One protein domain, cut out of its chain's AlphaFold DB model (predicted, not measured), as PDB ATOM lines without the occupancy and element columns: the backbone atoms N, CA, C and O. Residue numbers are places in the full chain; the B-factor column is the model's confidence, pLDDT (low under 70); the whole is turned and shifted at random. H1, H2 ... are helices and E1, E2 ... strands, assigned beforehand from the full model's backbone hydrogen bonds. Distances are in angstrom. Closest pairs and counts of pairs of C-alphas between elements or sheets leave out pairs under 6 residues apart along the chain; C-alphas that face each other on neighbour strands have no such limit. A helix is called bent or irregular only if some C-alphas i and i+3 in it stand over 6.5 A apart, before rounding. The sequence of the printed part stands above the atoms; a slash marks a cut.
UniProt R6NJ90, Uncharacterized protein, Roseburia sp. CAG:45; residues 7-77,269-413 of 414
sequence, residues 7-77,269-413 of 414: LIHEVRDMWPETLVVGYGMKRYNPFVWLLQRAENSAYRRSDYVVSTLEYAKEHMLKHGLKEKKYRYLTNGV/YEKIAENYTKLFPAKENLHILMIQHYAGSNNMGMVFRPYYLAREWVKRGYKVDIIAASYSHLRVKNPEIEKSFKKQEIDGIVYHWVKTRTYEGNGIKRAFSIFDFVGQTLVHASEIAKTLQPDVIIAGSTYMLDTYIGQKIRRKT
ATOM      1  N   LEU A   7      41.018 -13.673 -24.971       98.50
ATOM      2  CA  LEU A   7      39.706 -13.063 -25.163       98.50
ATOM      3  C   LEU A   7      38.626 -13.943 -24.544       98.50
ATOM      4  O   LEU A   7      38.393 -15.068 -24.994       98.50
ATOM      5  N   ILE A   8      37.927 -13.378 -23.568       98.56
ATOM      6  CA  ILE A   8      36.786 -13.980 -22.891       98.56
ATOM      7  C   ILE A   8      35.533 -13.193 -23.270       98.56
ATOM      8  O   ILE A   8      35.520 -11.961 -23.226       98.56
ATOM      9  N   HIS A   9      34.465 -13.900 -23.630       98.06
ATOM     10  CA  HIS A   9      33.142 -13.294 -23.746       98.06
ATOM     11  C   HIS A   9      32.262 -13.740 -22.579       98.06
ATOM     12  O   HIS A   9      32.114 -14.938 -22.351       98.06
ATOM     13  N   GLU A  10      31.699 -12.792 -21.837       96.38
ATOM     14  CA  GLU A  10      30.839 -13.060 -20.682       96.38
ATOM     15  C   GLU A  10      29.363 -12.895 -21.060       96.38
ATOM     16  O   GLU A  10      28.928 -11.790 -21.381       96.38
ATOM     17  N   VAL A  11      28.599 -13.985 -20.969       95.25
ATOM     18  CA  VAL A  11      27.161 -14.072 -21.229       95.25
ATOM     19  C   VAL A  11      26.361 -14.020 -19.935       95.25
ATOM     20  O   VAL A  11      26.337 -14.979 -19.166       95.25
ATOM     21  N   ARG A  12      25.680 -12.895 -19.724       91.00
ATOM     22  CA  ARG A  12      24.772 -12.645 -18.595       91.00
ATOM     23  C   ARG A  12      23.301 -12.857 -18.942       91.00
ATOM     24  O   ARG A  12      22.530 -13.278 -18.095       91.00
ATOM     25  N   ASP A  13      22.962 -12.600 -20.201       88.69
ATOM     26  CA  ASP A  13      21.628 -12.714 -20.781       88.69
ATOM     27  C   ASP A  13      21.750 -13.326 -22.180       88.69
ATOM     28  O   ASP A  13      22.739 -13.081 -22.882       88.69
ATOM     29  N   MET A  14      20.730 -14.063 -22.613       91.25
ATOM     30  CA  MET A  14      20.726 -14.755 -23.904       91.25
ATOM     31  C   MET A  14      20.239 -13.842 -25.026       91.25
ATOM     32  O   MET A  14      19.104 -13.937 -25.475       91.25
ATOM     33  N   TRP A  15      21.084 -12.928 -25.499       91.12
ATOM     34  CA  TRP A  15      20.766 -12.093 -26.662       91.12
ATOM     35  C   TRP A  15      21.169 -12.806 -27.965       91.12
ATOM     36  O   TRP A  15      22.332 -13.191 -28.085       91.12
ATOM     37  N   PRO A  16      20.280 -12.917 -28.973       93.38
ATOM     38  CA  PRO A  16      18.990 -12.227 -29.103       93.38
ATOM     39  C   PRO A  16      17.753 -12.983 -28.593       93.38
ATOM     40  O   PRO A  16      16.656 -12.441 -28.711       93.38
ATOM     41  N   GLU A  17      17.878 -14.192 -28.046       92.06
ATOM     42  CA  GLU A  17      16.732 -14.983 -27.560       92.06
ATOM     43  C   GLU A  17      15.821 -14.203 -26.598       92.06
ATOM     44  O   GLU A  17      14.603 -14.252 -26.749       92.06
ATOM     45  N   THR A  18      16.375 -13.386 -25.697       89.19
ATOM     46  CA  THR A  18      15.604 -12.506 -24.806       89.19
ATOM     47  C   THR A  18      14.685 -11.550 -25.575       89.19
ATOM     48  O   THR A  18      13.558 -11.324 -25.149       89.19
ATOM     49  N   LEU A  19      15.106 -11.016 -26.729       88.50
ATOM     50  CA  LEU A  19      14.252 -10.159 -27.569       88.50
ATOM     51  C   LEU A  19      13.123 -10.938 -28.232       88.50
ATOM     52  O   LEU A  19      12.000 -10.450 -28.322       88.50
ATOM     53  N   VAL A  20      13.440 -12.129 -28.729       90.88
ATOM     54  CA  VAL A  20      12.492 -12.948 -29.483       90.88
ATOM     55  C   VAL A  20      11.430 -13.521 -28.554       90.88
ATOM     56  O   VAL A  20      10.241 -13.359 -28.802       90.88
ATOM     57  N   VAL A  21      11.867 -14.151 -27.467       87.31
ATOM     58  CA  VAL A  21      11.003 -14.838 -26.506       87.31
ATOM     59  C   VAL A  21      10.384 -13.855 -25.515       87.31
ATOM     60  O   VAL A  21       9.182 -13.894 -25.286       87.31
ATOM     61  N   GLY A  22      11.192 -12.971 -24.927       80.62
ATOM     62  CA  GLY A  22      10.747 -12.081 -23.850       80.62
ATOM     63  C   GLY A  22      10.011 -10.830 -24.333       80.62
ATOM     64  O   GLY A  22       9.161 -10.312 -23.614       80.62
ATOM     65  N   TYR A  23      10.316 -10.345 -25.541       82.69
ATOM     66  CA  TYR A  23       9.733  -9.114 -26.098       82.69
ATOM     67  C   TYR A  23       8.978  -9.328 -27.420       82.69
ATOM     68  O   TYR A  23       8.541  -8.355 -28.036       82.69
ATOM     69  N   GLY A  24       8.822 -10.575 -27.880       87.25
ATOM     70  CA  GLY A  24       8.040 -10.906 -29.076       87.25
ATOM     71  C   GLY A  24       8.631 -10.393 -30.394       87.25
ATOM     72  O   GLY A  24       7.918 -10.287 -31.395       87.25
ATOM     73  N   MET A  25       9.921 -10.040 -30.435       90.50
ATOM     74  CA  MET A  25      10.545  -9.575 -31.673       90.50
ATOM     75  C   MET A  25      10.666 -10.715 -32.689       90.50
ATOM     76  O   MET A  25      11.173 -11.797 -32.405       90.50
ATOM     77  N   LYS A  26      10.257 -10.449 -33.931       93.81
ATOM     78  CA  LYS A  26      10.356 -11.408 -35.038       93.81
ATOM     79  C   LYS A  26      11.817 -11.781 -35.319       93.81
ATOM     80  O   LYS A  26      12.665 -10.899 -35.446       93.81
ATOM     81  N   ARG A  27      12.104 -13.078 -35.503       93.19
ATOM     82  CA  ARG A  27      13.466 -13.597 -35.777       93.19
ATOM     83  C   ARG A  27      14.123 -12.998 -37.031       93.19
ATOM     84  O   ARG A  27      15.342 -12.890 -37.078       93.19
ATOM     85  N   TYR A  28      13.329 -12.578 -38.016       92.38
ATOM     86  CA  TYR A  28      13.807 -11.918 -39.239       92.38
ATOM     87  C   TYR A  28      14.058 -10.409 -39.085       92.38
ATOM     88  O   TYR A  28      14.434  -9.750 -40.052       92.38
ATOM     89  N   ASN A  29      13.844  -9.830 -37.898       94.19
ATOM     90  CA  ASN A  29      14.171  -8.431 -37.656       94.19
ATOM     91  C   ASN A  29      15.691  -8.204 -37.867       94.19
ATOM     92  O   ASN A  29      16.492  -8.933 -37.274       94.19
ATOM     93  N   PRO A  30      16.118  -7.194 -38.654       93.38
ATOM     94  CA  PRO A  30      17.538  -6.957 -38.938       93.38
ATOM     95  C   PRO A  30      18.407  -6.775 -37.688       93.38
ATOM     96  O   PRO A  30      19.563  -7.200 -37.666       93.38
ATOM     97  N   PHE A  31      17.856  -6.185 -36.624       91.06
ATOM     98  CA  PHE A  31      18.556  -6.032 -35.352       91.06
ATOM     99  C   PHE A  31      18.772  -7.385 -34.664       91.06
ATOM    100  O   PHE A  31      19.885  -7.677 -34.236       91.06
ATOM    101  N   VAL A  32      17.755  -8.255 -34.640       94.12
ATOM    102  CA  VAL A  32      17.880  -9.633 -34.127       94.12
ATOM    103  C   VAL A  32      18.944 -10.404 -34.910       94.12
ATOM    104  O   VAL A  32      19.798 -11.048 -34.305       94.12
ATOM    105  N   TRP A  33      18.970 -10.273 -36.240       95.00
ATOM    106  CA  TRP A  33      19.995 -10.900 -37.080       95.00
ATOM    107  C   TRP A  33      21.409 -10.392 -36.771       95.00
ATOM    108  O   TRP A  33      22.351 -11.182 -36.662       95.00
ATOM    109  N   LEU A  34      21.571  -9.080 -36.584       95.31
ATOM    110  CA  LEU A  34      22.845  -8.480 -36.192       95.31
ATOM    111  C   LEU A  34      23.341  -9.047 -34.851       95.31
ATOM    112  O   LEU A  34      24.506  -9.445 -34.745       95.31
ATOM    113  N   LEU A  35      22.460  -9.117 -33.851       95.50
ATOM    114  CA  LEU A  35      22.788  -9.677 -32.542       95.50
ATOM    115  C   LEU A  35      23.110 -11.174 -32.631       95.50
ATOM    116  O   LEU A  35      24.098 -11.613 -32.054       95.50
ATOM    117  N   GLN A  36      22.364 -11.937 -33.435       96.12
ATOM    118  CA  GLN A  36      22.626 -13.358 -33.679       96.12
ATOM    119  C   GLN A  36      24.014 -13.593 -34.288       96.12
ATOM    120  O   GLN A  36      24.721 -14.541 -33.938       96.12
ATOM    121  N   ARG A  37      24.440 -12.725 -35.214       96.81
ATOM    122  CA  ARG A  37      25.796 -12.780 -35.779       96.81
ATOM    123  C   ARG A  37      26.855 -12.449 -34.744       96.81
ATOM    124  O   ARG A  37      27.910 -13.080 -34.755       96.81
ATOM    125  N   ALA A  38      26.587 -11.471 -33.883       97.00
ATOM    126  CA  ALA A  38      27.481 -11.122 -32.789       97.00
ATOM    127  C   ALA A  38      27.623 -12.286 -31.800       97.00
ATOM    128  O   ALA A  38      28.749 -12.647 -31.473       97.00
ATOM    129  N   GLU A  39      26.523 -12.943 -31.428       97.19
ATOM    130  CA  GLU A  39      26.517 -14.155 -30.600       97.19
ATOM    131  C   GLU A  39      27.381 -15.264 -31.210       97.19
ATOM    132  O   GLU A  39      28.379 -15.686 -30.622       97.19
ATOM    133  N   ASN A  40      27.086 -15.647 -32.452       97.81
ATOM    134  CA  ASN A  40      27.843 -16.675 -33.164       97.81
ATOM    135  C   ASN A  40      29.338 -16.314 -33.295       97.81
ATOM    136  O   ASN A  40      30.221 -17.173 -33.227       97.81
ATOM    137  N   SER A  41      29.643 -15.030 -33.516       97.81
ATOM    138  CA  SER A  41      31.013 -14.516 -33.598       97.81
ATOM    139  C   SER A  41      31.732 -14.631 -32.257       97.81
ATOM    140  O   SER A  41      32.860 -15.131 -32.214       97.81
ATOM    141  N   ALA A  42      31.075 -14.227 -31.167       97.50
ATOM    142  CA  ALA A  42      31.611 -14.314 -29.818       97.50
ATOM    143  C   ALA A  42      31.985 -15.754 -29.463       97.50
ATOM    144  O   ALA A  42      33.098 -16.001 -28.997       97.50
ATOM    145  N   TYR A  43      31.109 -16.707 -29.769       97.75
ATOM    146  CA  TYR A  43      31.314 -18.116 -29.443       97.75
ATOM    147  C   TYR A  43      32.446 -18.757 -30.243       97.75
ATOM    148  O   TYR A  43      33.269 -19.505 -29.706       97.75
ATOM    149  N   ARG A  44      32.557 -18.418 -31.530       98.06
ATOM    150  CA  ARG A  44      33.602 -18.977 -32.397       98.06
ATOM    151  C   ARG A  44      34.978 -18.375 -32.114       98.06
ATOM    152  O   ARG A  44      35.976 -19.103 -32.140       98.06
ATOM    153  N   ARG A  45      35.049 -17.064 -31.855       97.75
ATOM    154  CA  ARG A  45      36.305 -16.287 -31.874       97.75
ATOM    155  C   ARG A  45      36.925 -16.002 -30.506       97.75
ATOM    156  O   ARG A  45      38.107 -15.660 -30.463       97.75
ATOM    157  N   SER A  46      36.178 -16.153 -29.416       98.00
ATOM    158  CA  SER A  46      36.733 -16.057 -28.056       98.00
ATOM    159  C   SER A  46      37.507 -17.328 -27.705       98.00
ATOM    160  O   SER A  46      37.235 -18.394 -28.266       98.00
ATOM    161  N   ASP A  47      38.490 -17.238 -26.811       98.44
ATOM    162  CA  ASP A  47      39.168 -18.432 -26.283       98.44
ATOM    163  C   ASP A  47      38.276 -19.135 -25.269       98.44
ATOM    164  O   ASP A  47      38.162 -20.357 -25.307       98.44
ATOM    165  N   TYR A  48      37.567 -18.344 -24.462       98.56
ATOM    166  CA  TYR A  48      36.576 -18.818 -23.508       98.56
ATOM    167  C   TYR A  48      35.279 -18.023 -23.624       98.56
ATOM    168  O   TYR A  48      35.277 -16.835 -23.957       98.56
ATOM    169  N   VAL A  49      34.171 -18.693 -23.328       98.25
ATOM    170  CA  VAL A  49      32.872 -18.056 -23.119       98.25
ATOM    171  C   VAL A  49      32.410 -18.429 -21.727       98.25
ATOM    172  O   VAL A  49      32.229 -19.609 -21.428       98.25
ATOM    173  N   VAL A  50      32.257 -17.416 -20.883       97.81
ATOM    174  CA  VAL A  50      31.759 -17.571 -19.523       97.81
ATOM    175  C   VAL A  50      30.278 -17.240 -19.520       97.81
ATOM    176  O   VAL A  50      29.903 -16.189 -20.024       97.81
ATOM    177  N   SER A  51      29.439 -18.095 -18.952       96.38
ATOM    178  CA  SER A  51      28.021 -17.814 -18.757       96.38
ATOM    179  C   SER A  51      27.675 -17.735 -17.279       96.38
ATOM    180  O   SER A  51      28.157 -18.543 -16.490       96.38
ATOM    181  N   THR A  52      26.798 -16.801 -16.913       94.69
ATOM    182  CA  THR A  52      26.141 -16.809 -15.598       94.69
ATOM    183  C   THR A  52      24.886 -17.689 -15.581       94.69
ATOM    184  O   THR A  52      24.216 -17.776 -14.560       94.69
ATOM    185  N   LEU A  53      24.532 -18.290 -16.719       93.94
ATOM    186  CA  LEU A  53      23.357 -19.127 -16.925       93.94
ATOM    187  C   LEU A  53      23.832 -20.582 -17.081       93.94
ATOM    188  O   LEU A  53      24.528 -20.923 -18.042       93.94
ATOM    189  N   GLU A  54      23.517 -21.414 -16.091       92.75
ATOM    190  CA  GLU A  54      24.087 -22.760 -15.923       92.75
ATOM    191  C   GLU A  54      23.788 -23.703 -17.093       92.75
ATOM    192  O   GLU A  54      24.669 -24.406 -17.584       92.75
ATOM    193  N   TYR A  55      22.567 -23.649 -17.614       95.06
ATOM    194  CA  TYR A  55      22.089 -24.548 -18.664       95.06
ATOM    195  C   TYR A  55      22.210 -23.950 -20.072       95.06
ATOM    196  O   TYR A  55      21.713 -24.503 -21.050       95.06
ATOM    197  N   ALA A  56      22.927 -22.831 -20.230       95.12
ATOM    198  CA  ALA A  56      23.094 -22.181 -21.529       95.12
ATOM    199  C   ALA A  56      24.046 -22.935 -22.478       95.12
ATOM    200  O   ALA A  56      24.102 -22.618 -23.670       95.12
ATOM    201  N   LYS A  57      24.800 -23.930 -21.984       96.50
ATOM    202  CA  LYS A  57      25.847 -24.640 -22.742       96.50
ATOM    203  C   LYS A  57      25.340 -25.182 -24.078       96.50
ATOM    204  O   LYS A  57      25.944 -24.891 -25.110       96.50
ATOM    205  N   GLU A  58      24.237 -25.930 -24.085       96.38
ATOM    206  CA  GLU A  58      23.722 -26.574 -25.303       96.38
ATOM    207  C   GLU A  58      23.349 -25.570 -26.394       96.38
ATOM    208  O   GLU A  58      23.658 -25.776 -27.570       96.38
ATOM    209  N   HIS A  59      22.731 -24.452 -26.006       96.00
ATOM    210  CA  HIS A  59      22.453 -23.345 -26.919       96.00
ATOM    211  C   HIS A  59      23.748 -22.809 -27.519       96.00
ATOM    212  O   HIS A  59      23.901 -22.747 -28.737       96.00
ATOM    213  N   MET A  60      24.737 -22.503 -26.680       97.19
ATOM    214  CA  MET A  60      26.001 -21.951 -27.164       97.19
ATOM    215  C   MET A  60      26.721 -22.890 -28.143       97.19
ATOM    216  O   MET A  60      27.290 -22.418 -29.131       97.19
ATOM    217  N   LEU A  61      26.664 -24.209 -27.917       97.94
ATOM    218  CA  LEU A  61      27.209 -25.209 -28.843       97.94
ATOM    219  C   LEU A  61      26.523 -25.148 -30.215       97.94
ATOM    220  O   LEU A  61      27.213 -25.066 -31.233       97.94
ATOM    221  N   LYS A  62      25.182 -25.084 -30.254       97.19
ATOM    222  CA  LYS A  62      24.399 -24.927 -31.500       97.19
ATOM    223  C   LYS A  62      24.777 -23.653 -32.266       97.19
ATOM    224  O   LYS A  62      24.770 -23.632 -33.495       97.19
ATOM    225  N   HIS A  63      25.193 -22.615 -31.546       96.44
ATOM    226  CA  HIS A  63      25.633 -21.333 -32.101       96.44
ATOM    227  C   HIS A  63      27.145 -21.264 -32.415       96.44
ATOM    228  O   HIS A  63      27.669 -20.234 -32.856       96.44
ATOM    229  N   GLY A  64      27.859 -22.390 -32.304       97.38
ATOM    230  CA  GLY A  64      29.241 -22.554 -32.759       97.38
ATOM    231  C   GLY A  64      30.307 -22.447 -31.670       97.38
ATOM    232  O   GLY A  64      31.492 -22.342 -32.005       97.38
ATOM    233  N   LEU A  65      29.923 -22.465 -30.390       98.19
ATOM    234  CA  LEU A  65      30.874 -22.636 -29.294       98.19
ATOM    235  C   LEU A  65      31.460 -24.051 -29.342       98.19
ATOM    236  O   LEU A  65      30.755 -25.023 -29.588       98.19
ATOM    237  N   LYS A  66      32.759 -24.180 -29.070       98.38
ATOM    238  CA  LYS A  66      33.373 -25.489 -28.813       98.38
ATOM    239  C   LYS A  66      33.262 -25.799 -27.328       98.38
ATOM    240  O   LYS A  66      33.607 -24.942 -26.520       98.38
ATOM    241  N   GLU A  67      32.890 -27.023 -26.979       97.38
ATOM    242  CA  GLU A  67      32.654 -27.447 -25.592       97.38
ATOM    243  C   GLU A  67      33.773 -27.059 -24.622       97.38
ATOM    244  O   GLU A  67      33.514 -26.420 -23.605       97.38
ATOM    245  N   LYS A  68      35.033 -27.316 -24.989       97.75
ATOM    246  CA  LYS A  68      36.200 -26.972 -24.159       97.75
ATOM    247  C   LYS A  68      36.340 -25.484 -23.809       97.75
ATOM    248  O   LYS A  68      37.099 -25.151 -22.899       97.75
ATOM    249  N   LYS A  69      35.650 -24.589 -24.526       98.12
ATOM    250  CA  LYS A  69      35.667 -23.134 -24.306       98.12
ATOM    251  C   LYS A  69      34.586 -22.656 -23.334       98.12
ATOM    252  O   LYS A  69      34.682 -21.526 -22.863       98.12
ATOM    253  N   TYR A  70      33.558 -23.462 -23.068       98.25
ATOM    254  CA  TYR A  70      32.452 -23.080 -22.191       98.25
ATOM    255  C   TYR A  70      32.882 -23.091 -20.724       98.25
ATOM    256  O   TYR A  70      33.564 -24.018 -20.281       98.25
ATOM    257  N   ARG A  71      32.466 -22.084 -19.960       97.69
ATOM    258  CA  ARG A  71      32.614 -22.019 -18.505       97.69
ATOM    259  C   ARG A  71      31.324 -21.478 -17.901       97.69
ATOM    260  O   ARG A  71      30.793 -20.488 -18.393       97.69
ATOM    261  N   TYR A  72      30.853 -22.089 -16.824       96.56
ATOM    262  CA  TYR A  72      29.779 -21.539 -16.002       96.56
ATOM    263  C   TYR A  72      30.395 -20.836 -14.795       96.56
ATOM    264  O   TYR A  72      31.153 -21.460 -14.057       96.56
ATOM    265  N   LEU A  73      30.106 -19.546 -14.618       95.50
ATOM    266  CA  LEU A  73      30.480 -18.772 -13.435       95.50
ATOM    267  C   LEU A  73      29.305 -17.866 -13.063       95.50
ATOM    268  O   LEU A  73      29.076 -16.839 -13.705       95.50
ATOM    269  N   THR A  74      28.572 -18.256 -12.022       92.62
ATOM    270  CA  THR A  74      27.359 -17.572 -11.549       92.62
ATOM    271  C   THR A  74      27.610 -16.135 -11.076       92.62
ATOM    272  O   THR A  74      28.754 -15.680 -10.971       92.62
ATOM    273  N   ASN A  75      26.531 -15.401 -10.796       93.06
ATOM    274  CA  ASN A  75      26.596 -14.188  -9.986       93.06
ATOM    275  C   ASN A  75      27.061 -14.509  -8.564       93.06
ATOM    276  O   ASN A  75      26.933 -15.633  -8.097       93.06
ATOM    277  N   GLY A  76      27.625 -13.507  -7.898       94.06
ATOM    278  CA  GLY A  76      28.131 -13.672  -6.545       94.06
ATOM    279  C   GLY A  76      27.829 -12.492  -5.652       94.06
ATOM    280  O   GLY A  76      27.177 -11.518  -6.049       94.06
ATOM    281  N   VAL A  77      28.374 -12.587  -4.447       93.94
ATOM    282  CA  VAL A  77      28.275 -11.573  -3.403       93.94
ATOM    283  C   VAL A  77      29.662 -11.144  -2.932       93.94
ATOM    284  O   VAL A  77      30.631 -11.895  -3.032       93.94
ATOM    285  N   TYR A 269      32.523 -13.108  -4.802       96.88
ATOM    286  CA  TYR A 269      33.268 -12.536  -5.928       96.88
ATOM    287  C   TYR A 269      34.763 -12.841  -5.868       96.88
ATOM    288  O   TYR A 269      35.375 -12.942  -6.925       96.88
ATOM    289  N   GLU A 270      35.330 -13.053  -4.681       96.75
ATOM    290  CA  GLU A 270      36.714 -13.504  -4.522       96.75
ATOM    291  C   GLU A 270      36.920 -14.880  -5.172       96.75
ATOM    292  O   GLU A 270      37.797 -15.037  -6.026       96.75
ATOM    293  N   LYS A 271      36.059 -15.856  -4.843       97.31
ATOM    294  CA  LYS A 271      36.103 -17.213  -5.414       97.31
ATOM    295  C   LYS A 271      35.788 -17.221  -6.903       97.31
ATOM    296  O   LYS A 271      36.430 -17.926  -7.683       97.31
ATOM    297  N   ILE A 272      34.826 -16.409  -7.337       97.56
ATOM    298  CA  ILE A 272      34.509 -16.281  -8.762       97.56
ATOM    299  C   ILE A 272      35.702 -15.671  -9.507       97.56
ATOM    300  O   ILE A 272      36.104 -16.214 -10.535       97.56
ATOM    301  N   ALA A 273      36.300 -14.591  -8.998       97.62
ATOM    302  CA  ALA A 273      37.469 -13.948  -9.594       97.62
ATOM    303  C   ALA A 273      38.665 -14.905  -9.682       97.62
ATOM    304  O   ALA A 273      39.329 -14.929 -10.718       97.62
ATOM    305  N   GLU A 274      38.891 -15.732  -8.657       96.81
ATOM    306  CA  GLU A 274      39.873 -16.826  -8.662       96.81
ATOM    307  C   GLU A 274      39.599 -17.843  -9.778       96.81
ATOM    308  O   GLU A 274      40.495 -18.260 -10.507       96.81
ATOM    309  N   ASN A 275      38.338 -18.219  -9.985       97.56
ATOM    310  CA  ASN A 275      37.984 -19.120 -11.075       97.56
ATOM    311  C   ASN A 275      38.209 -18.495 -12.463       97.56
ATOM    312  O   ASN A 275      38.557 -19.221 -13.396       97.56
ATOM    313  N   TYR A 276      38.090 -17.170 -12.613       97.69
ATOM    314  CA  TYR A 276      38.512 -16.489 -13.844       97.69
ATOM    315  C   TYR A 276      40.025 -16.552 -14.052       97.69
ATOM    316  O   TYR A 276      40.449 -16.708 -15.196       97.69
ATOM    317  N   THR A 277      40.849 -16.475 -12.997       96.44
ATOM    318  CA  THR A 277      42.313 -16.485 -13.174       96.44
ATOM    319  C   THR A 277      42.825 -17.795 -13.762       96.44
ATOM    320  O   THR A 277      43.834 -17.792 -14.455       96.44
ATOM    321  N   LYS A 278      42.082 -18.899 -13.600       96.69
ATOM    322  CA  LYS A 278      42.352 -20.186 -14.272       96.69
ATOM    323  C   LYS A 278      42.242 -20.113 -15.804       96.69
ATOM    324  O   LYS A 278      42.665 -21.035 -16.494       96.69
ATOM    325  N   LEU A 279      41.635 -19.053 -16.342       97.12
ATOM    326  CA  LEU A 279      41.494 -18.799 -17.780       97.12
ATOM    327  C   LEU A 279      42.552 -17.822 -18.310       97.12
ATOM    328  O   LEU A 279      42.630 -17.614 -19.521       97.12
ATOM    329  N   PHE A 280      43.310 -17.175 -17.424       96.69
ATOM    330  CA  PHE A 280      44.284 -16.142 -17.772       96.69
ATOM    331  C   PHE A 280      45.636 -16.772 -18.139       96.69
ATOM    332  O   PHE A 280      45.893 -17.922 -17.776       96.69
ATOM    333  N   PRO A 281      46.507 -16.057 -18.877       94.31
ATOM    334  CA  PRO A 281      47.864 -16.535 -19.090       94.31
ATOM    335  C   PRO A 281      48.655 -16.494 -17.775       94.31
ATOM    336  O   PRO A 281      48.391 -15.664 -16.904       94.31
ATOM    337  N   ALA A 282      49.634 -17.388 -17.638       90.31
ATOM    338  CA  ALA A 282      50.507 -17.449 -16.470       90.31
ATOM    339  C   ALA A 282      51.487 -16.261 -16.482       90.31
ATOM    340  O   ALA A 282      52.547 -16.321 -17.103       90.31
ATOM    341  N   LYS A 283      51.101 -15.156 -15.837       88.44
ATOM    342  CA  LYS A 283      51.885 -13.919 -15.751       88.44
ATOM    343  C   LYS A 283      51.582 -13.208 -14.432       88.44
ATOM    344  O   LYS A 283      50.421 -13.097 -14.058       88.44
ATOM    345  N   GLU A 284      52.611 -12.703 -13.756       82.75
ATOM    346  CA  GLU A 284      52.462 -12.038 -12.449       82.75
ATOM    347  C   GLU A 284      51.752 -10.680 -12.562       82.75
ATOM    348  O   GLU A 284      50.774 -10.419 -11.871       82.75
ATOM    349  N   ASN A 285      52.184  -9.834 -13.503       87.56
ATOM    350  CA  ASN A 285      51.628  -8.493 -13.713       87.56
ATOM    351  C   ASN A 285      50.692  -8.473 -14.928       87.56
ATOM    352  O   ASN A 285      51.061  -8.001 -16.011       87.56
ATOM    353  N   LEU A 286      49.496  -9.046 -14.766       95.06
ATOM    354  CA  LEU A 286      48.469  -9.056 -15.806       95.06
ATOM    355  C   LEU A 286      47.781  -7.701 -15.941       95.06
ATOM    356  O   LEU A 286      47.382  -7.078 -14.956       95.06
ATOM    357  N   HIS A 287      47.555  -7.301 -17.189       97.81
ATOM    358  CA  HIS A 287      46.649  -6.213 -17.523       97.81
ATOM    359  C   HIS A 287      45.342  -6.754 -18.107       97.81
ATOM    360  O   HIS A 287      45.310  -7.303 -19.213       97.81
ATOM    361  N   ILE A 288      44.254  -6.578 -17.360       98.56
ATOM    362  CA  ILE A 288      42.899  -6.984 -17.726       98.56
ATOM    363  C   ILE A 288      42.133  -5.770 -18.258       98.56
ATOM    364  O   ILE A 288      41.957  -4.772 -17.563       98.56
ATOM    365  N   LEU A 289      41.629  -5.876 -19.485       98.62
ATOM    366  CA  LEU A 289      40.727  -4.903 -20.088       98.62
ATOM    367  C   LEU A 289      39.304  -5.461 -20.139       98.62
ATOM    368  O   LEU A 289      39.037  -6.446 -20.830       98.62
ATOM    369  N   MET A 290      38.366  -4.795 -19.478       98.56
ATOM    370  CA  MET A 290      36.946  -5.128 -19.544       98.56
ATOM    371  C   MET A 290      36.205  -4.156 -20.465       98.56
ATOM    372  O   MET A 290      36.357  -2.943 -20.360       98.56
ATOM    373  N   ILE A 291      35.355  -4.680 -21.346       98.12
ATOM    374  CA  ILE A 291      34.470  -3.898 -22.219       98.12
ATOM    375  C   ILE A 291      33.042  -4.165 -21.756       98.12
ATOM    376  O   ILE A 291      32.491  -5.242 -21.997       98.12
ATOM    377  N   GLN A 292      32.482  -3.211 -21.014       95.75
ATOM    378  CA  GLN A 292      31.247  -3.389 -20.259       95.75
ATOM    379  C   GLN A 292      30.432  -2.093 -20.294       95.75
ATOM    380  O   GLN A 292      30.576  -1.239 -19.421       95.75
ATOM    381  N   HIS A 293      29.542  -1.964 -21.282       94.75
ATOM    382  CA  HIS A 293      28.756  -0.744 -21.524       94.75
ATOM    383  C   HIS A 293      28.160  -0.143 -20.240       94.75
ATOM    384  O   HIS A 293      28.352   1.039 -19.960       94.75
ATOM    385  N   TYR A 294      27.456  -0.949 -19.442       93.56
ATOM    386  CA  TYR A 294      26.737  -0.466 -18.260       93.56
ATOM    387  C   TYR A 294      27.498  -0.621 -16.945       93.56
ATOM    388  O   TYR A 294      26.859  -0.490 -15.906       93.56
ATOM    389  N   ALA A 295      28.805  -0.917 -16.951       93.75
ATOM    390  CA  ALA A 295      29.547  -1.108 -15.703       93.75
ATOM    391  C   ALA A 295      29.308   0.064 -14.737       93.75
ATOM    392  O   ALA A 295      29.441   1.236 -15.106       93.75
ATOM    393  N   GLY A 296      28.878  -0.278 -13.524       92.25
ATOM    394  CA  GLY A 296      28.688   0.660 -12.427       92.25
ATOM    395  C   GLY A 296      29.851   0.608 -11.443       92.25
ATOM    396  O   GLY A 296      30.923   0.082 -11.744       92.25
ATOM    397  N   SER A 297      29.601   1.144 -10.258       91.56
ATOM    398  CA  SER A 297      30.413   1.036  -9.045       91.56
ATOM    399  C   SER A 297      29.480   1.186  -7.840       91.56
ATOM    400  O   SER A 297      28.290   1.474  -8.015       91.56
ATOM    401  N   ASN A 298      29.998   1.047  -6.618       86.75
ATOM    402  CA  ASN A 298      29.202   1.254  -5.402       86.75
ATOM    403  C   ASN A 298      28.479   2.614  -5.384       86.75
ATOM    404  O   ASN A 298      27.296   2.670  -5.065       86.75
ATOM    405  N   ASN A 299      29.151   3.685  -5.818       85.56
ATOM    406  CA  ASN A 299      28.589   5.042  -5.816       85.56
ATOM    407  C   ASN A 299      27.611   5.303  -6.972       85.56
ATOM    408  O   ASN A 299      26.830   6.252  -6.924       85.56
ATOM    409  N   MET A 300      27.678   4.505  -8.041       88.62
ATOM    410  CA  MET A 300      26.802   4.654  -9.207       88.62
ATOM    411  C   MET A 300      25.545   3.788  -9.109       88.62
ATOM    412  O   MET A 300      24.517   4.145  -9.686       88.62
ATOM    413  N   GLY A 301      25.621   2.674  -8.377       81.12
ATOM    414  CA  GLY A 301      24.555   1.685  -8.249       81.12
ATOM    415  C   GLY A 301      24.379   0.804  -9.494       81.12
ATOM    416  O   GLY A 301      24.669   1.216 -10.615       81.12
ATOM    417  N   MET A 302      23.846  -0.403  -9.272       81.56
ATOM    418  CA  MET A 302      23.551  -1.450 -10.264       81.56
ATOM    419  C   MET A 302      24.753  -1.911 -11.106       81.56
ATOM    420  O   MET A 302      25.832  -1.328 -11.102       81.56
ATOM    421  N   VAL A 303      24.567  -3.028 -11.825       82.56
ATOM    422  CA  VAL A 303      25.584  -3.635 -12.710       82.56
ATOM    423  C   VAL A 303      26.932  -3.801 -11.994       82.56
ATOM    424  O   VAL A 303      27.989  -3.383 -12.467       82.56
ATOM    425  N   PHE A 304      26.872  -4.408 -10.807       89.62
ATOM    426  CA  PHE A 304      28.005  -4.472  -9.892       89.62
ATOM    427  C   PHE A 304      29.034  -5.555 -10.233       89.62
ATOM    428  O   PHE A 304      30.193  -5.426  -9.856       89.62
ATOM    429  N   ARG A 305      28.642  -6.615 -10.958       93.75
ATOM    430  CA  ARG A 305      29.523  -7.755 -11.269       93.75
ATOM    431  C   ARG A 305      30.878  -7.333 -11.862       93.75
ATOM    432  O   ARG A 305      31.888  -7.773 -11.318       93.75
ATOM    433  N   PRO A 306      30.950  -6.497 -12.923       95.38
ATOM    434  CA  PRO A 306      32.239  -6.069 -13.466       95.38
ATOM    435  C   PRO A 306      33.122  -5.373 -12.431       95.38
ATOM    436  O   PRO A 306      34.311  -5.648 -12.364       95.38
ATOM    437  N   TYR A 307      32.523  -4.512 -11.609       95.81
ATOM    438  CA  TYR A 307      33.224  -3.759 -10.577       95.81
ATOM    439  C   TYR A 307      33.740  -4.663  -9.450       95.81
ATOM    440  O   TYR A 307      34.906  -4.561  -9.082       95.81
ATOM    441  N   TYR A 308      32.923  -5.587  -8.935       96.12
ATOM    442  CA  TYR A 308      33.372  -6.493  -7.874       96.12
ATOM    443  C   TYR A 308      34.454  -7.461  -8.361       96.12
ATOM    444  O   TYR A 308      35.453  -7.626  -7.672       96.12
ATOM    445  N   LEU A 309      34.323  -8.028  -9.566       97.38
ATOM    446  CA  LEU A 309      35.391  -8.850 -10.153       97.38
ATOM    447  C   LEU A 309      36.691  -8.053 -10.320       97.38
ATOM    448  O   LEU A 309      37.759  -8.527  -9.941       97.38
ATOM    449  N   ALA A 310      36.592  -6.825 -10.836       97.81
ATOM    450  CA  ALA A 310      37.737  -5.942 -11.008       97.81
ATOM    451  C   ALA A 310      38.430  -5.622  -9.678       97.81
ATOM    452  O   ALA A 310      39.653  -5.693  -9.614       97.81
ATOM    453  N   ARG A 311      37.678  -5.352  -8.602       97.25
ATOM    454  CA  ARG A 311      38.259  -5.122  -7.269       97.25
ATOM    455  C   ARG A 311      39.024  -6.335  -6.750       97.25
ATOM    456  O   ARG A 311      40.115  -6.167  -6.216       97.25
ATOM    457  N   GLU A 312      38.491  -7.541  -6.925       97.69
ATOM    458  CA  GLU A 312      39.187  -8.764  -6.503       97.69
ATOM    459  C   GLU A 312      40.456  -9.031  -7.327       97.69
ATOM    460  O   GLU A 312      41.450  -9.519  -6.795       97.69
ATOM    461  N   TRP A 313      40.477  -8.658  -8.607       97.88
ATOM    462  CA  TRP A 313      41.694  -8.717  -9.422       97.88
ATOM    463  C   TRP A 313      42.716  -7.635  -9.057       97.88
ATOM    464  O   TRP A 313      43.905  -7.937  -9.001       97.88
ATOM    465  N   VAL A 314      42.276  -6.414  -8.734       97.69
ATOM    466  CA  VAL A 314      43.157  -5.344  -8.230       97.69
ATOM    467  C   VAL A 314      43.819  -5.758  -6.913       97.69
ATOM    468  O   VAL A 314      45.029  -5.602  -6.769       97.69
ATOM    469  N   LYS A 315      43.076  -6.374  -5.981       96.12
ATOM    470  CA  LYS A 315      43.641  -6.928  -4.730       96.12
ATOM    471  C   LYS A 315      44.727  -7.984  -4.974       96.12
ATOM    472  O   LYS A 315      45.611  -8.145  -4.142       96.12
ATOM    473  N   ARG A 316      44.670  -8.690  -6.108       94.94
ATOM    474  CA  ARG A 316      45.676  -9.678  -6.539       94.94
ATOM    475  C   ARG A 316      46.873  -9.050  -7.266       94.94
ATOM    476  O   ARG A 316      47.710  -9.781  -7.777       94.94
ATOM    477  N   GLY A 317      46.949  -7.720  -7.335       95.81
ATOM    478  CA  GLY A 317      48.034  -6.988  -7.995       95.81
ATOM    479  C   GLY A 317      47.854  -6.813  -9.504       95.81
ATOM    480  O   GLY A 317      48.738  -6.269 -10.164       95.81
ATOM    481  N   TYR A 318      46.723  -7.236 -10.080       97.56
ATOM    482  CA  TYR A 318      46.476  -7.045 -11.507       97.56
ATOM    483  C   TYR A 318      46.056  -5.611 -11.811       97.56
ATOM    484  O   TYR A 318      45.277  -4.992 -11.085       97.56
ATOM    485  N   LYS A 319      46.506  -5.106 -12.959       98.19
ATOM    486  CA  LYS A 319      46.011  -3.845 -13.503       98.19
ATOM    487  C   LYS A 319      44.672  -4.088 -14.187       98.19
ATOM    488  O   LYS A 319      44.583  -4.953 -15.063       98.19
ATOM    489  N   VAL A 320      43.651  -3.309 -13.836       98.62
ATOM    490  CA  VAL A 320      42.312  -3.453 -14.416       98.62
ATOM    491  C   VAL A 320      41.815  -2.135 -14.995       98.62
ATOM    492  O   VAL A 320      41.693  -1.130 -14.294       98.62
ATOM    493  N   ASP A 321      41.461  -2.173 -16.277       98.69
ATOM    494  CA  ASP A 321      40.834  -1.065 -16.986       98.69
ATOM    495  C   ASP A 321      39.431  -1.480 -17.456       98.69
ATOM    496  O   ASP A 321      39.243  -2.570 -18.001       98.69
ATOM    497  N   ILE A 322      38.437  -0.607 -17.281       98.44
ATOM    498  CA  ILE A 322      37.052  -0.838 -17.721       98.44
ATOM    499  C   ILE A 322      36.646   0.236 -18.726       98.44
ATOM    500  O   ILE A 322      36.603   1.415 -18.398       98.44
ATOM    501  N   ILE A 323      36.272  -0.159 -19.942       98.25
ATOM    502  CA  ILE A 323      35.615   0.729 -20.908       98.25
ATOM    503  C   ILE A 323      34.104   0.630 -20.706       98.25
ATOM    504  O   ILE A 323      33.518  -0.444 -20.879       98.25
ATOM    505  N   ALA A 324      33.473   1.756 -20.373       97.00
ATOM    506  CA  ALA A 324      32.045   1.843 -20.077       97.00
ATOM    507  C   ALA A 324      31.428   3.114 -20.672       97.00
ATOM    508  O   ALA A 324      32.113   4.109 -20.899       97.00
ATOM    509  N   ALA A 325      30.127   3.097 -20.951       96.38
ATOM    510  CA  ALA A 325      29.433   4.273 -21.460       96.38
ATOM    511  C   ALA A 325      29.162   5.280 -20.343       96.38
ATOM    512  O   ALA A 325      28.917   4.897 -19.196       96.38
ATOM    513  N   SER A 326      29.108   6.564 -20.691       95.50
ATOM    514  CA  SER A 326      28.812   7.647 -19.753       95.50
ATOM    515  C   SER A 326      27.395   7.602 -19.199       95.50
ATOM    516  O   SER A 326      27.142   8.143 -18.132       95.50
ATOM    517  N   TYR A 327      26.453   6.970 -19.905       94.62
ATOM    518  CA  TYR A 327      25.052   6.956 -19.505       94.62
ATOM    519  C   TYR A 327      24.442   5.549 -19.481       94.62
ATOM    520  O   TYR A 327      24.655   4.743 -20.383       94.62
ATOM    521  N   SER A 328      23.663   5.277 -18.435       92.38
ATOM    522  CA  SER A 328      22.774   4.128 -18.292       92.38
ATOM    523  C   SER A 328      21.606   4.518 -17.390       92.38
ATOM    524  O   SER A 328      21.820   5.063 -16.307       92.38
ATOM    525  N   HIS A 329      20.383   4.178 -17.799       87.69
ATOM    526  CA  HIS A 329      19.177   4.337 -16.974       87.69
ATOM    527  C   HIS A 329      19.154   3.404 -15.747       87.69
ATOM    528  O   HIS A 329      18.292   3.549 -14.889       87.69
ATOM    529  N   LEU A 330      20.070   2.428 -15.670       86.50
ATOM    530  CA  LEU A 330      20.188   1.516 -14.527       86.50
ATOM    531  C   LEU A 330      21.004   2.115 -13.377       86.50
ATOM    532  O   LEU A 330      20.868   1.664 -12.243       86.50
ATOM    533  N   ARG A 331      21.875   3.091 -13.659       90.25
ATOM    534  CA  ARG A 331      22.688   3.745 -12.630       90.25
ATOM    535  C   ARG A 331      21.859   4.804 -11.919       90.25
ATOM    536  O   ARG A 331      21.167   5.587 -12.562       90.25
ATOM    537  N   VAL A 332      22.000   4.861 -10.599       87.75
ATOM    538  CA  VAL A 332      21.453   5.934  -9.760       87.75
ATOM    539  C   VAL A 332      22.183   7.243 -10.049       87.75
ATOM    540  O   VAL A 332      21.557   8.293 -10.150       87.75
ATOM    541  N   LYS A 333      23.507   7.172 -10.237       91.62
ATOM    542  CA  LYS A 333      24.351   8.313 -10.600       91.62
ATOM    543  C   LYS A 333      25.203   7.969 -11.816       91.62
ATOM    544  O   LYS A 333      25.967   7.006 -11.795       91.62
ATOM    545  N   ASN A 334      25.074   8.758 -12.878       94.00
ATOM    546  CA  ASN A 334      25.902   8.628 -14.076       94.00
ATOM    547  C   ASN A 334      27.144   9.532 -13.978       94.00
ATOM    548  O   ASN A 334      27.064  10.597 -13.368       94.00
ATOM    549  N   PRO A 335      28.292   9.130 -14.553       93.56
ATOM    550  CA  PRO A 335      29.478   9.978 -14.603       93.56
ATOM    551  C   PRO A 335      29.269  11.191 -15.518       93.56
ATOM    552  O   PRO A 335      28.755  11.081 -16.635       93.56
ATOM    553  N   GLU A 336      29.744  12.347 -15.068       91.06
ATOM    554  CA  GLU A 336      29.716  13.589 -15.835       91.06
ATOM    555  C   GLU A 336      31.012  13.747 -16.632       91.06
ATOM    556  O   GLU A 336      32.098  14.012 -16.103       91.06
ATOM    557  N   ILE A 337      30.899  13.529 -17.942       93.00
ATOM    558  CA  ILE A 337      32.017  13.639 -18.875       93.00
ATOM    559  C   ILE A 337      31.640  14.479 -20.098       93.00
ATOM    560  O   ILE A 337      30.518  14.395 -20.610       93.00
ATOM    561  N   GLU A 338      32.596  15.266 -20.585       90.06
ATOM    562  CA  GLU A 338      32.446  16.105 -21.782       90.06
ATOM    563  C   GLU A 338      32.980  15.418 -23.042       90.06
ATOM    564  O   GLU A 338      32.391  15.537 -24.112       90.06
ATOM    565  N   LYS A 339      34.074  14.654 -22.910       93.19
ATOM    566  CA  LYS A 339      34.761  13.972 -24.015       93.19
ATOM    567  C   LYS A 339      34.885  12.475 -23.744       93.19
ATOM    568  O   LYS A 339      35.076  12.062 -22.598       93.19
ATOM    569  N   SER A 340      34.786  11.676 -24.805       95.19
ATOM    570  CA  SER A 340      34.987  10.224 -24.751       95.19
ATOM    571  C   SER A 340      36.407   9.853 -24.329       95.19
ATOM    572  O   SER A 340      37.352  10.602 -24.551       95.19
ATOM    573  N   PHE A 341      36.530   8.670 -23.731       95.56
ATOM    574  CA  PHE A 341      37.742   8.110 -23.135       95.56
ATOM    575  C   PHE A 341      38.336   8.952 -21.996       95.56
ATOM    576  O   PHE A 341      39.522   8.835 -21.689       95.56
ATOM    577  N   LYS A 342      37.509   9.759 -21.309       96.31
ATOM    578  CA  LYS A 342      37.910  10.381 -20.040       96.31
ATOM    579  C   LYS A 342      38.195   9.279 -19.020       96.31
ATOM    580  O   LYS A 342      37.337   8.429 -18.771       96.31
ATOM    581  N   LYS A 343      39.398   9.313 -18.446       97.12
ATOM    582  CA  LYS A 343      39.829   8.371 -17.415       97.12
ATOM    583  C   LYS A 343      39.303   8.789 -16.047       97.12
ATOM    584  O   LYS A 343      39.282   9.979 -15.731       97.12
ATOM    585  N   GLN A 344      38.911   7.814 -15.244       96.44
ATOM    586  CA  GLN A 344      38.568   7.998 -13.841       96.44
ATOM    587  C   GLN A 344      39.041   6.779 -13.057       96.44
ATOM    588  O   GLN A 344      38.699   5.658 -13.418       96.44
ATOM    589  N   GLU A 345      39.794   6.993 -11.986       97.12
ATOM    590  CA  GLU A 345      40.164   5.914 -11.074       97.12
ATOM    591  C   GLU A 345      39.090   5.742  -9.993       97.12
ATOM    592  O   GLU A 345      38.629   6.721  -9.403       97.12
ATOM    593  N   ILE A 346      38.653   4.501  -9.775       95.94
ATOM    594  CA  ILE A 346      37.675   4.122  -8.753       95.94
ATOM    595  C   ILE A 346      38.177   2.833  -8.101       95.94
ATOM    596  O   ILE A 346      38.204   1.794  -8.752       95.94
ATOM    597  N   ASP A 347      38.570   2.894  -6.826       95.25
ATOM    598  CA  ASP A 347      39.049   1.737  -6.050       95.25
ATOM    599  C   ASP A 347      40.187   0.953  -6.740       95.25
ATOM    600  O   ASP A 347      40.179  -0.279  -6.774       95.25
ATOM    601  N   GLY A 348      41.144   1.673  -7.341       96.94
ATOM    602  CA  GLY A 348      42.271   1.103  -8.093       96.94
ATOM    603  C   GLY A 348      41.924   0.597  -9.501       96.94
ATOM    604  O   GLY A 348      42.788   0.067 -10.198       96.94
ATOM    605  N   ILE A 349      40.675   0.763  -9.945       98.19
ATOM    606  CA  ILE A 349      40.210   0.406 -11.290       98.19
ATOM    607  C   ILE A 349      40.189   1.659 -12.162       98.19
ATOM    608  O   ILE A 349      39.580   2.666 -11.795       98.19
ATOM    609  N   VAL A 350      40.777   1.593 -13.357       98.44
ATOM    610  CA  VAL A 350      40.766   2.717 -14.304       98.44
ATOM    611  C   VAL A 350      39.578   2.594 -15.258       98.44
ATOM    612  O   VAL A 350      39.571   1.784 -16.184       98.44
ATOM    613  N   TYR A 351      38.563   3.429 -15.069       98.19
ATOM    614  CA  TYR A 351      37.437   3.548 -15.989       98.19
ATOM    615  C   TYR A 351      37.784   4.466 -17.160       98.19
ATOM    616  O   TYR A 351      38.312   5.557 -16.963       98.19
ATOM    617  N   HIS A 352      37.423   4.053 -18.373       98.12
ATOM    618  CA  HIS A 352      37.496   4.837 -19.606       98.12
ATOM    619  C   HIS A 352      36.077   5.089 -20.099       98.12
ATOM    620  O   HIS A 352      35.430   4.206 -20.671       98.12
ATOM    621  N   TRP A 353      35.584   6.299 -19.862       97.69
ATOM    622  CA  TRP A 353      34.196   6.644 -20.140       97.69
ATOM    623  C   TRP A 353      33.989   7.052 -21.592       97.69
ATOM    624  O   TRP A 353      34.522   8.061 -22.044       97.69
ATOM    625  N   VAL A 354      33.167   6.313 -22.326       97.62
ATOM    626  CA  VAL A 354      32.750   6.661 -23.690       97.62
ATOM    627  C   VAL A 354      31.495   7.521 -23.611       97.62
ATOM    628  O   VAL A 354      30.486   7.086 -23.055       97.62
ATOM    629  N   LYS A 355      31.532   8.740 -24.156       96.81
ATOM    630  CA  LYS A 355      30.372   9.634 -24.164       96.81
ATOM    631  C   LYS A 355      29.290   9.041 -25.057       96.81
ATOM    632  O   LYS A 355      29.514   8.835 -26.244       96.81
ATOM    633  N   THR A 356      28.112   8.798 -24.504       95.50
ATOM    634  CA  THR A 356      26.945   8.319 -25.251       95.50
ATOM    635  C   THR A 356      25.746   9.225 -25.025       95.50
ATOM    636  O   THR A 356      25.705  10.011 -24.070       95.50
ATOM    637  N   ARG A 357      24.755   9.129 -25.916       93.56
ATOM    638  CA  ARG A 357      23.485   9.847 -25.759       93.56
ATOM    639  C   ARG A 357      22.714   9.335 -24.541       93.56
ATOM    640  O   ARG A 357      22.746   8.139 -24.228       93.56
ATOM    641  N   THR A 358      21.997  10.247 -23.890       93.31
ATOM    642  CA  THR A 358      21.062   9.939 -22.804       93.31
ATOM    643  C   THR A 358      19.743   9.412 -23.367       93.31
ATOM    644  O   THR A 358      19.374   9.681 -24.515       93.31
ATOM    645  N   TYR A 359      19.042   8.607 -22.579       92.38
ATOM    646  CA  TYR A 359      17.784   7.982 -22.973       92.38
ATOM    647  C   TYR A 359      17.005   7.536 -21.738       92.38
ATOM    648  O   TYR A 359      17.583   7.368 -20.671       92.38
ATOM    649  N   GLU A 360      15.716   7.260 -21.896       84.44
ATOM    650  CA  GLU A 360      14.891   6.706 -20.824       84.44
ATOM    651  C   GLU A 360      14.383   5.314 -21.192       84.44
ATOM    652  O   GLU A 360      14.063   5.024 -22.351       84.44
ATOM    653  N   GLY A 361      14.342   4.439 -20.188       79.75
ATOM    654  CA  GLY A 361      13.846   3.074 -20.318       79.75
ATOM    655  C   GLY A 361      14.569   2.231 -21.377       79.75
ATOM    656  O   GLY A 361      15.762   2.381 -21.649       79.75
ATOM    657  N   ASN A 362      13.820   1.303 -21.973       78.44
ATOM    658  CA  ASN A 362      14.337   0.258 -22.864       78.44
ATOM    659  C   ASN A 362      13.946   0.450 -24.343       78.44
ATOM    660  O   ASN A 362      13.826  -0.524 -25.080       78.44
ATOM    661  N   GLY A 363      13.738   1.695 -24.783       82.81
ATOM    662  CA  GLY A 363      13.288   2.017 -26.145       82.81
ATOM    663  C   GLY A 363      14.403   2.169 -27.190       82.81
ATOM    664  O   GLY A 363      15.585   1.978 -26.917       82.81
ATOM    665  N   ILE A 364      14.042   2.606 -28.401       85.81
ATOM    666  CA  ILE A 364      14.974   2.761 -29.540       85.81
ATOM    667  C   ILE A 364      16.146   3.719 -29.262       85.81
ATOM    668  O   ILE A 364      17.255   3.505 -29.745       85.81
ATOM    669  N   LYS A 365      15.946   4.736 -28.412       90.25
ATOM    670  CA  LYS A 365      17.018   5.650 -27.982       90.25
ATOM    671  C   LYS A 365      18.145   4.917 -27.237       90.25
ATOM    672  O   LYS A 365      19.309   5.274 -27.404       90.25
ATOM    673  N   ARG A 366      17.823   3.840 -26.504       91.00
ATOM    674  CA  ARG A 366      18.817   2.938 -25.900       91.00
ATOM    675  C   ARG A 366      19.668   2.263 -26.974       91.00
ATOM    676  O   ARG A 366      20.880   2.173 -26.807       91.00
ATOM    677  N   ALA A 367      19.063   1.825 -28.079       89.69
ATOM    678  CA  ALA A 367      19.796   1.219 -29.189       89.69
ATOM    679  C   ALA A 367      20.779   2.211 -29.832       89.69
ATOM    680  O   ALA A 367      21.919   1.842 -30.097       89.69
ATOM    681  N   PHE A 368      20.402   3.485 -29.997       92.88
ATOM    682  CA  PHE A 368      21.347   4.511 -30.460       92.88
ATOM    683  C   PHE A 368      22.526   4.697 -29.501       92.88
ATOM    684  O   PHE A 368      23.662   4.708 -29.955       92.88
ATOM    685  N   SER A 369      22.285   4.723 -28.186       94.06
ATOM    686  CA  SER A 369      23.361   4.764 -27.182       94.06
ATOM    687  C   SER A 369      24.305   3.549 -27.285       94.06
ATOM    688  O   SER A 369      25.525   3.683 -27.182       94.06
ATOM    689  N   ILE A 370      23.760   2.355 -27.562       93.81
ATOM    690  CA  ILE A 370      24.535   1.136 -27.863       93.81
ATOM    691  C   ILE A 370      25.430   1.337 -29.088       93.81
ATOM    692  O   ILE A 370      26.623   1.038 -29.023       93.81
ATOM    693  N   PHE A 371      24.891   1.871 -30.182       94.94
ATOM    694  CA  PHE A 371      25.679   2.137 -31.384       94.94
ATOM    695  C   PHE A 371      26.729   3.235 -31.177       94.94
ATOM    696  O   PHE A 371      27.840   3.079 -31.683       94.94
ATOM    697  N   ASP A 372      26.439   4.277 -30.390       95.75
ATOM    698  CA  ASP A 372      27.418   5.305 -30.016       95.75
ATOM    699  C   ASP A 372      28.618   4.672 -29.302       95.75
ATOM    700  O   ASP A 372      29.768   4.926 -29.667       95.75
ATOM    701  N   PHE A 373      28.352   3.821 -28.304       97.06
ATOM    702  CA  PHE A 373      29.386   3.122 -27.543       97.06
ATOM    703  C   PHE A 373      30.214   2.197 -28.438       97.06
ATOM    704  O   PHE A 373      31.448   2.269 -28.458       97.06
ATOM    705  N   VAL A 374      29.537   1.336 -29.207       96.81
ATOM    706  CA  VAL A 374      30.188   0.340 -30.065       96.81
ATOM    707  C   VAL A 374      31.007   1.016 -31.158       96.81
ATOM    708  O   VAL A 374      32.171   0.669 -31.356       96.81
ATOM    709  N   GLY A 375      30.428   2.006 -31.839       96.75
ATOM    710  CA  GLY A 375      31.069   2.742 -32.921       96.75
ATOM    711  C   GLY A 375      32.319   3.479 -32.452       96.75
ATOM    712  O   GLY A 375      33.403   3.250 -32.991       96.75
ATOM    713  N   GLN A 376      32.205   4.297 -31.402       96.75
ATOM    714  CA  GLN A 376      33.343   5.060 -30.883       96.75
ATOM    715  C   GLN A 376      34.469   4.152 -30.388       96.75
ATOM    716  O   GLN A 376      35.636   4.383 -30.714       96.75
ATOM    717  N   THR A 377      34.138   3.083 -29.662       97.44
ATOM    718  CA  THR A 377      35.151   2.150 -29.151       97.44
ATOM    719  C   THR A 377      35.812   1.357 -30.277       97.44
ATOM    720  O   THR A 377      37.022   1.138 -30.252       97.44
ATOM    721  N   LEU A 378      35.068   0.983 -31.324       97.50
ATOM    722  CA  LEU A 378      35.649   0.349 -32.508       97.50
ATOM    723  C   LEU A 378      36.600   1.282 -33.258       97.50
ATOM    724  O   LEU A 378      37.636   0.803 -33.729       97.50
ATOM    725  N   VAL A 379      36.277   2.570 -33.395       97.50
ATOM    726  CA  VAL A 379      37.158   3.561 -34.040       97.50
ATOM    727  C   VAL A 379      38.495   3.647 -33.298       97.50
ATOM    728  O   VAL A 379      39.545   3.501 -33.925       97.50
ATOM    729  N   HIS A 380      38.461   3.723 -31.966       97.56
ATOM    730  CA  HIS A 380      39.654   3.875 -31.125       97.56
ATOM    731  C   HIS A 380      40.339   2.549 -30.751       97.56
ATOM    732  O   HIS A 380      41.399   2.552 -30.132       97.56
ATOM    733  N   ALA A 381      39.806   1.393 -31.161       97.56
ATOM    734  CA  ALA A 381      40.326   0.075 -30.776       97.56
ATOM    735  C   ALA A 381      41.827  -0.125 -31.063       97.56
ATOM    736  O   ALA A 381      42.510  -0.813 -30.311       97.56
ATOM    737  N   SER A 382      42.351   0.458 -32.149       96.56
ATOM    738  CA  SER A 382      43.783   0.365 -32.476       96.56
ATOM    739  C   SER A 382      44.651   1.167 -31.507       96.56
ATOM    740  O   SER A 382      45.744   0.726 -31.169       96.56
ATOM    741  N   GLU A 383      44.186   2.341 -31.085       96.88
ATOM    742  CA  GLU A 383      44.868   3.179 -30.099       96.88
ATOM    743  C   GLU A 383      44.799   2.527 -28.719       96.88
ATOM    744  O   GLU A 383      45.830   2.319 -28.093       96.88
ATOM    745  N   ILE A 384      43.610   2.072 -28.309       97.25
ATOM    746  CA  ILE A 384      43.402   1.330 -27.059       97.25
ATOM    747  C   ILE A 384      44.341   0.118 -26.984       97.25
ATOM    748  O   ILE A 384      45.005  -0.083 -25.973       97.25
ATOM    749  N   ALA A 385      44.448  -0.666 -28.060       97.19
ATOM    750  CA  ALA A 385      45.337  -1.824 -28.106       97.19
ATOM    751  C   ALA A 385      46.822  -1.453 -27.955       97.19
ATOM    752  O   ALA A 385      47.561  -2.168 -27.280       97.19
ATOM    753  N   LYS A 386      47.261  -0.341 -28.563       95.62
ATOM    754  CA  LYS A 386      48.645   0.151 -28.456       95.62
ATOM    755  C   LYS A 386      48.958   0.695 -27.064       95.62
ATOM    756  O   LYS A 386      50.041   0.430 -26.555       95.62
ATOM    757  N   THR A 387      48.023   1.445 -26.482       95.62
ATOM    758  CA  THR A 387      48.207   2.169 -25.219       95.62
ATOM    759  C   THR A 387      48.028   1.266 -24.010       95.62
ATOM    760  O   THR A 387      48.843   1.298 -23.094       95.62
ATOM    761  N   LEU A 388      46.953   0.472 -23.982       96.31
ATOM    762  CA  LEU A 388      46.672  -0.413 -22.856       96.31
ATOM    763  C   LEU A 388      47.457  -1.706 -22.975       96.31
ATOM    764  O   LEU A 388      47.979  -2.179 -21.983       96.31
ATOM    765  N   GLN A 389      47.617  -2.243 -24.187       95.94
ATOM    766  CA  GLN A 389      48.430  -3.437 -24.376       95.94
ATOM    767  C   GLN A 389      47.983  -4.617 -23.464       95.94
ATOM    768  O   GLN A 389      48.832  -5.248 -22.829       95.94
ATOM    769  N   PRO A 390      46.668  -4.928 -23.394       97.31
ATOM    770  CA  PRO A 390      46.123  -5.854 -22.401       97.31
ATOM    771  C   PRO A 390      46.609  -7.287 -22.622       97.31
ATOM    772  O   PRO A 390      46.788  -7.696 -23.766       97.31
ATOM    773  N   ASP A 391      46.735  -8.062 -21.548       97.62
ATOM    774  CA  ASP A 391      46.998  -9.507 -21.596       97.62
ATOM    775  C   ASP A 391      45.689 -10.315 -21.635       97.62
ATOM    776  O   ASP A 391      45.620 -11.393 -22.227       97.62
ATOM    777  N   VAL A 392      44.621  -9.767 -21.043       98.38
ATOM    778  CA  VAL A 392      43.278 -10.359 -21.026       98.38
ATOM    779  C   VAL A 392      42.251  -9.315 -21.448       98.38
ATOM    780  O   VAL A 392      42.287  -8.172 -21.004       98.38
ATOM    781  N   ILE A 393      41.307  -9.710 -22.300       98.69
ATOM    782  CA  ILE A 393      40.182  -8.886 -22.741       98.69
ATOM    783  C   ILE A 393      38.883  -9.614 -22.395       98.69
ATOM    784  O   ILE A 393      38.656 -10.726 -22.870       98.69
ATOM    785  N   ILE A 394      38.009  -8.979 -21.612       98.50
ATOM    786  CA  ILE A 394      36.701  -9.521 -21.220       98.50
ATOM    787  C   ILE A 394      35.595  -8.635 -21.800       98.50
ATOM    788  O   ILE A 394      35.430  -7.492 -21.380       98.50
ATOM    789  N   ALA A 395      34.821  -9.149 -22.756       96.94
ATOM    790  CA  ALA A 395      33.700  -8.429 -23.370       96.94
ATOM    791  C   ALA A 395      32.349  -8.951 -22.855       96.94
ATOM    792  O   ALA A 395      32.116 -10.158 -22.892       96.94
ATOM    793  N   GLY A 396      31.459  -8.059 -22.405       89.06
ATOM    794  CA  GLY A 396      30.142  -8.424 -21.862       89.06
ATOM    795  C   GLY A 396      29.035  -8.615 -22.913       89.06
ATOM    796  O   GLY A 396      29.067  -8.039 -23.998       89.06
ATOM    797  N   SER A 397      28.005  -9.395 -22.577       74.69
ATOM    798  CA  SER A 397      26.903  -9.770 -23.481       74.69
ATOM    799  C   SER A 397      25.680  -8.862 -23.457       74.69
ATOM    800  O   SER A 397      24.616  -9.279 -23.904       74.69
ATOM    801  N   THR A 398      25.774  -7.644 -22.934       71.94
ATOM    802  CA  THR A 398      24.597  -6.789 -22.689       71.94
ATOM    803  C   THR A 398      23.697  -6.589 -23.925       71.94
ATOM    804  O   THR A 398      22.513  -6.286 -23.803       71.94
ATOM    805  N   TYR A 399      24.285  -6.757 -25.110       83.62
ATOM    806  CA  TYR A 399      23.648  -6.856 -26.426       83.62
ATOM    807  C   TYR A 399      24.583  -7.585 -27.425       83.62
ATOM    808  O   TYR A 399      24.512  -7.356 -28.623       83.62
ATOM    809  N   MET A 400      25.532  -8.408 -26.957       91.00
ATOM    810  CA  MET A 400      26.573  -9.139 -27.728       91.00
ATOM    811  C   MET A 400      27.581  -8.337 -28.580       91.00
ATOM    812  O   MET A 400      28.669  -8.845 -28.854       91.00
ATOM    813  N   LEU A 401      27.286  -7.104 -29.007       95.00
ATOM    814  CA  LEU A 401      28.134  -6.353 -29.955       95.00
ATOM    815  C   LEU A 401      29.524  -5.991 -29.408       95.00
ATOM    816  O   LEU A 401      30.456  -5.820 -30.198       95.00
ATOM    817  N   ASP A 402      29.699  -5.959 -28.084       94.31
ATOM    818  CA  ASP A 402      30.993  -5.697 -27.438       94.31
ATOM    819  C   ASP A 402      32.064  -6.730 -27.842       94.31
ATOM    820  O   ASP A 402      33.263  -6.437 -27.826       94.31
ATOM    821  N   THR A 403      31.649  -7.919 -28.304       96.25
ATOM    822  CA  THR A 403      32.567  -8.930 -28.845       96.25
ATOM    823  C   THR A 403      33.418  -8.394 -29.998       96.25
ATOM    824  O   THR A 403      34.606  -8.704 -30.086       96.25
ATOM    825  N   TYR A 404      32.859  -7.546 -30.868       97.62
ATOM    826  CA  TYR A 404      33.593  -7.026 -32.021       97.62
ATOM    827  C   TYR A 404      34.690  -6.047 -31.601       97.62
ATOM    828  O   TYR A 404      35.764  -6.041 -32.209       97.62
ATOM    829  N   ILE A 405      34.453  -5.270 -30.539       97.88
ATOM    830  CA  ILE A 405      35.474  -4.412 -29.931       97.88
ATOM    831  C   ILE A 405      36.616  -5.288 -29.417       97.88
ATOM    832  O   ILE A 405      37.760  -5.098 -29.830       97.88
ATOM    833  N   GLY A 406      36.304  -6.285 -28.580       97.75
ATOM    834  CA  GLY A 406      37.312  -7.159 -27.983       97.75
ATOM    835  C   GLY A 406      38.148  -7.895 -29.031       97.75
ATOM    836  O   GLY A 406      39.375  -7.902 -28.960       97.75
ATOM    837  N   GLN A 407      37.507  -8.420 -30.079       97.94
ATOM    838  CA  GLN A 407      38.194  -9.052 -31.210       97.94
ATOM    839  C   GLN A 407      39.107  -8.078 -31.971       97.94
ATOM    840  O   GLN A 407      40.210  -8.458 -32.378       97.94
ATOM    841  N   LYS A 408      38.669  -6.829 -32.189       98.00
ATOM    842  CA  LYS A 408      39.472  -5.819 -32.894       98.00
ATOM    843  C   LYS A 408      40.680  -5.394 -32.065       98.00
ATOM    844  O   LYS A 408      41.769  -5.350 -32.632       98.00
ATOM    845  N   ILE A 409      40.498  -5.134 -30.768       98.19
ATOM    846  CA  ILE A 409      41.589  -4.800 -29.841       98.19
ATOM    847  C   ILE A 409      42.591  -5.950 -29.805       98.19
ATOM    848  O   ILE A 409      43.753  -5.738 -30.125       98.19
ATOM    849  N   ARG A 410      42.129  -7.186 -29.574       97.50
ATOM    850  CA  ARG A 410      42.976  -8.386 -29.556       97.50
ATOM    851  C   ARG A 410      43.870  -8.510 -30.788       97.50
ATOM    852  O   ARG A 410      45.047  -8.807 -30.664       97.50
ATOM    853  N   ARG A 411      43.309  -8.297 -31.985       96.38
ATOM    854  CA  ARG A 411      44.052  -8.364 -33.256       96.38
ATOM    855  C   ARG A 411      45.079  -7.235 -33.403       96.38
ATOM    856  O   ARG A 411      46.009  -7.365 -34.191       96.38
ATOM    857  N   LYS A 412      44.857  -6.095 -32.748       96.00
ATOM    858  CA  LYS A 412      45.712  -4.904 -32.837       96.00
ATOM    859  C   LYS A 412      46.754  -4.830 -31.723       96.00
ATOM    860  O   LYS A 412      47.715  -4.081 -31.892       96.00
ATOM    861  N   THR A 413      46.593  -5.591 -30.643       92.88
ATOM    862  CA  THR A 413      47.624  -5.770 -29.619       92.88
ATOM    863  C   THR A 413      48.753  -6.603 -30.220       92.88
ATOM    864  O   THR A 413      48.506  -7.703 -30.713       92.88
TER     865      THR A 413
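AT A GLANCE: This is residues 7 to 77 and 269 to 413 of the 414 residues of an uncharacterized protein of Roseburia sp. CAG:45 (UniProt R6NJ90). A strongly twisted sheet of eight strands runs through the domain with helices packed on both faces, making three layers: H2, H3, H6 and H7 on one face and H5 on the other. H7 is over E8, with H6 side by side with it and H2 slanting away on its other side; H1 is off the sheet near H2, and H4 crosses H5. The printed part has 216 residues, with seven named helices and eight named strands in the order E1 H1 H2 E2 H3 E3 H4 E4 H5 E5 E6 E7 H6 E8 H7. The sheet's order is E3 E2 E1 E8 E4 E5 E7 E6, mixed, and the class is mixed, helices and strands. The whole is compact and rounded, with a radius of gyration of the C-alphas of 16.3 A and spans of 46 by 42 by 35 A.

HOW THE PARTS SIT: E1, residues 7 to 11, is an inner strand. H1, residues 17 to 22, is not on the sheet; it is close to but not clearly touching H2, residues 30 to 45, the closest C-alphas being those of Leu 19 and Val 32 at 7.5 A. H2 is on the sheet at a height of 12.8 A and runs slantwise, at 41 degrees to E1 on the local plane. E2, residues 48 to 51, is parallel to E1, with N 11 and O 50 2.7 A apart. After H3, residues 54 to 62, comes the edge strand E3, residues 70 to 72, parallel to E2, with N 51 and O 71 2.8 A apart. H3 is over E3 and E2 at a height of 9.1 A. H4, residues 269 to 277, only grazes the sheet, with residues 275 to 276. It touches H5, residues 305 to 315, about perpendicular at 76 degrees, the closest C-alphas being those of Ala 273 and Leu 309 at 5.5 A. E4, residues 287 to 291, is parallel to E5, residues 319 to 325, with N 290 and O 321 2.8 A apart; H5 is over E5 at a height of 8.5 A. E6, residues 342 to 346, is the other edge strand and forms a hairpin with E7, residues 349 to 354, antiparallel, with N 351 and O 344 2.8 A apart. E7 is parallel to E5, with N 352 and O 322 2.8 A apart. H6, residues 364 to 388, is over E4 and E5 at a height of 6.0 A. E8, residues 392 to 396, is parallel to E1 and E4, with N 8 and O 393 2.8 A apart and N 289 and O 392 2.8 A apart. H7, residues 402 to 412, is over E8 at a height of 8.9 A. H7 touches H6 at a shallow tilt of 18 degrees, the same way, the closest C-alphas being those of Ala 385 and Ile 409 at 5.1 A. H2 touches H7 with residues 38 to 45 alone, at a steep tilt of 46 degrees, the closest C-alphas being those of Ala 42 and Thr 403 at 5.6 A. E1, H1 H2, E2; E2, H3, E3; and E4, H5, E5 are strand-helix-strand units, parallel neighbour strands with helices between; E7, H6, E8 is a split one, with E4 and E5 between its strands; each crossover is right-handed. In H1, H2, H4, H5 and H7 every O i to N i+4 pair is within hydrogen-bond range; in H3 3 of 5 are, in H6 19 of 21.

IN THESE COORDINATES: E1 begins at C-alpha 7, (39.706, -13.063, -25.163). H2 is 22.1 A long and E5 20.1 A. H6 runs 32.6 A from C-alpha 364, (14.974, 2.761, -29.540), with a kink of 63 degrees near residue 382. H3 and H6 are irregular: C-alphas 54 and 57 are 7.3 A apart, and C-alphas 379 and 382 are 7.5 A apart. H7 ends at C-alpha 412, (45.712, -4.904, -32.837).

THE WHOLE: The two C-alphas farthest apart, those of Lys 26 and Glu 284, are 47.8 A apart. Residues 78 to 268 are not printed; C-alphas 77 and 269 are 5.7 A apart across the cut. The links E4 to H5 and E5 to E6 are long. The mean pLDDT of the printed part is 94.3, and no printed residue is under 70.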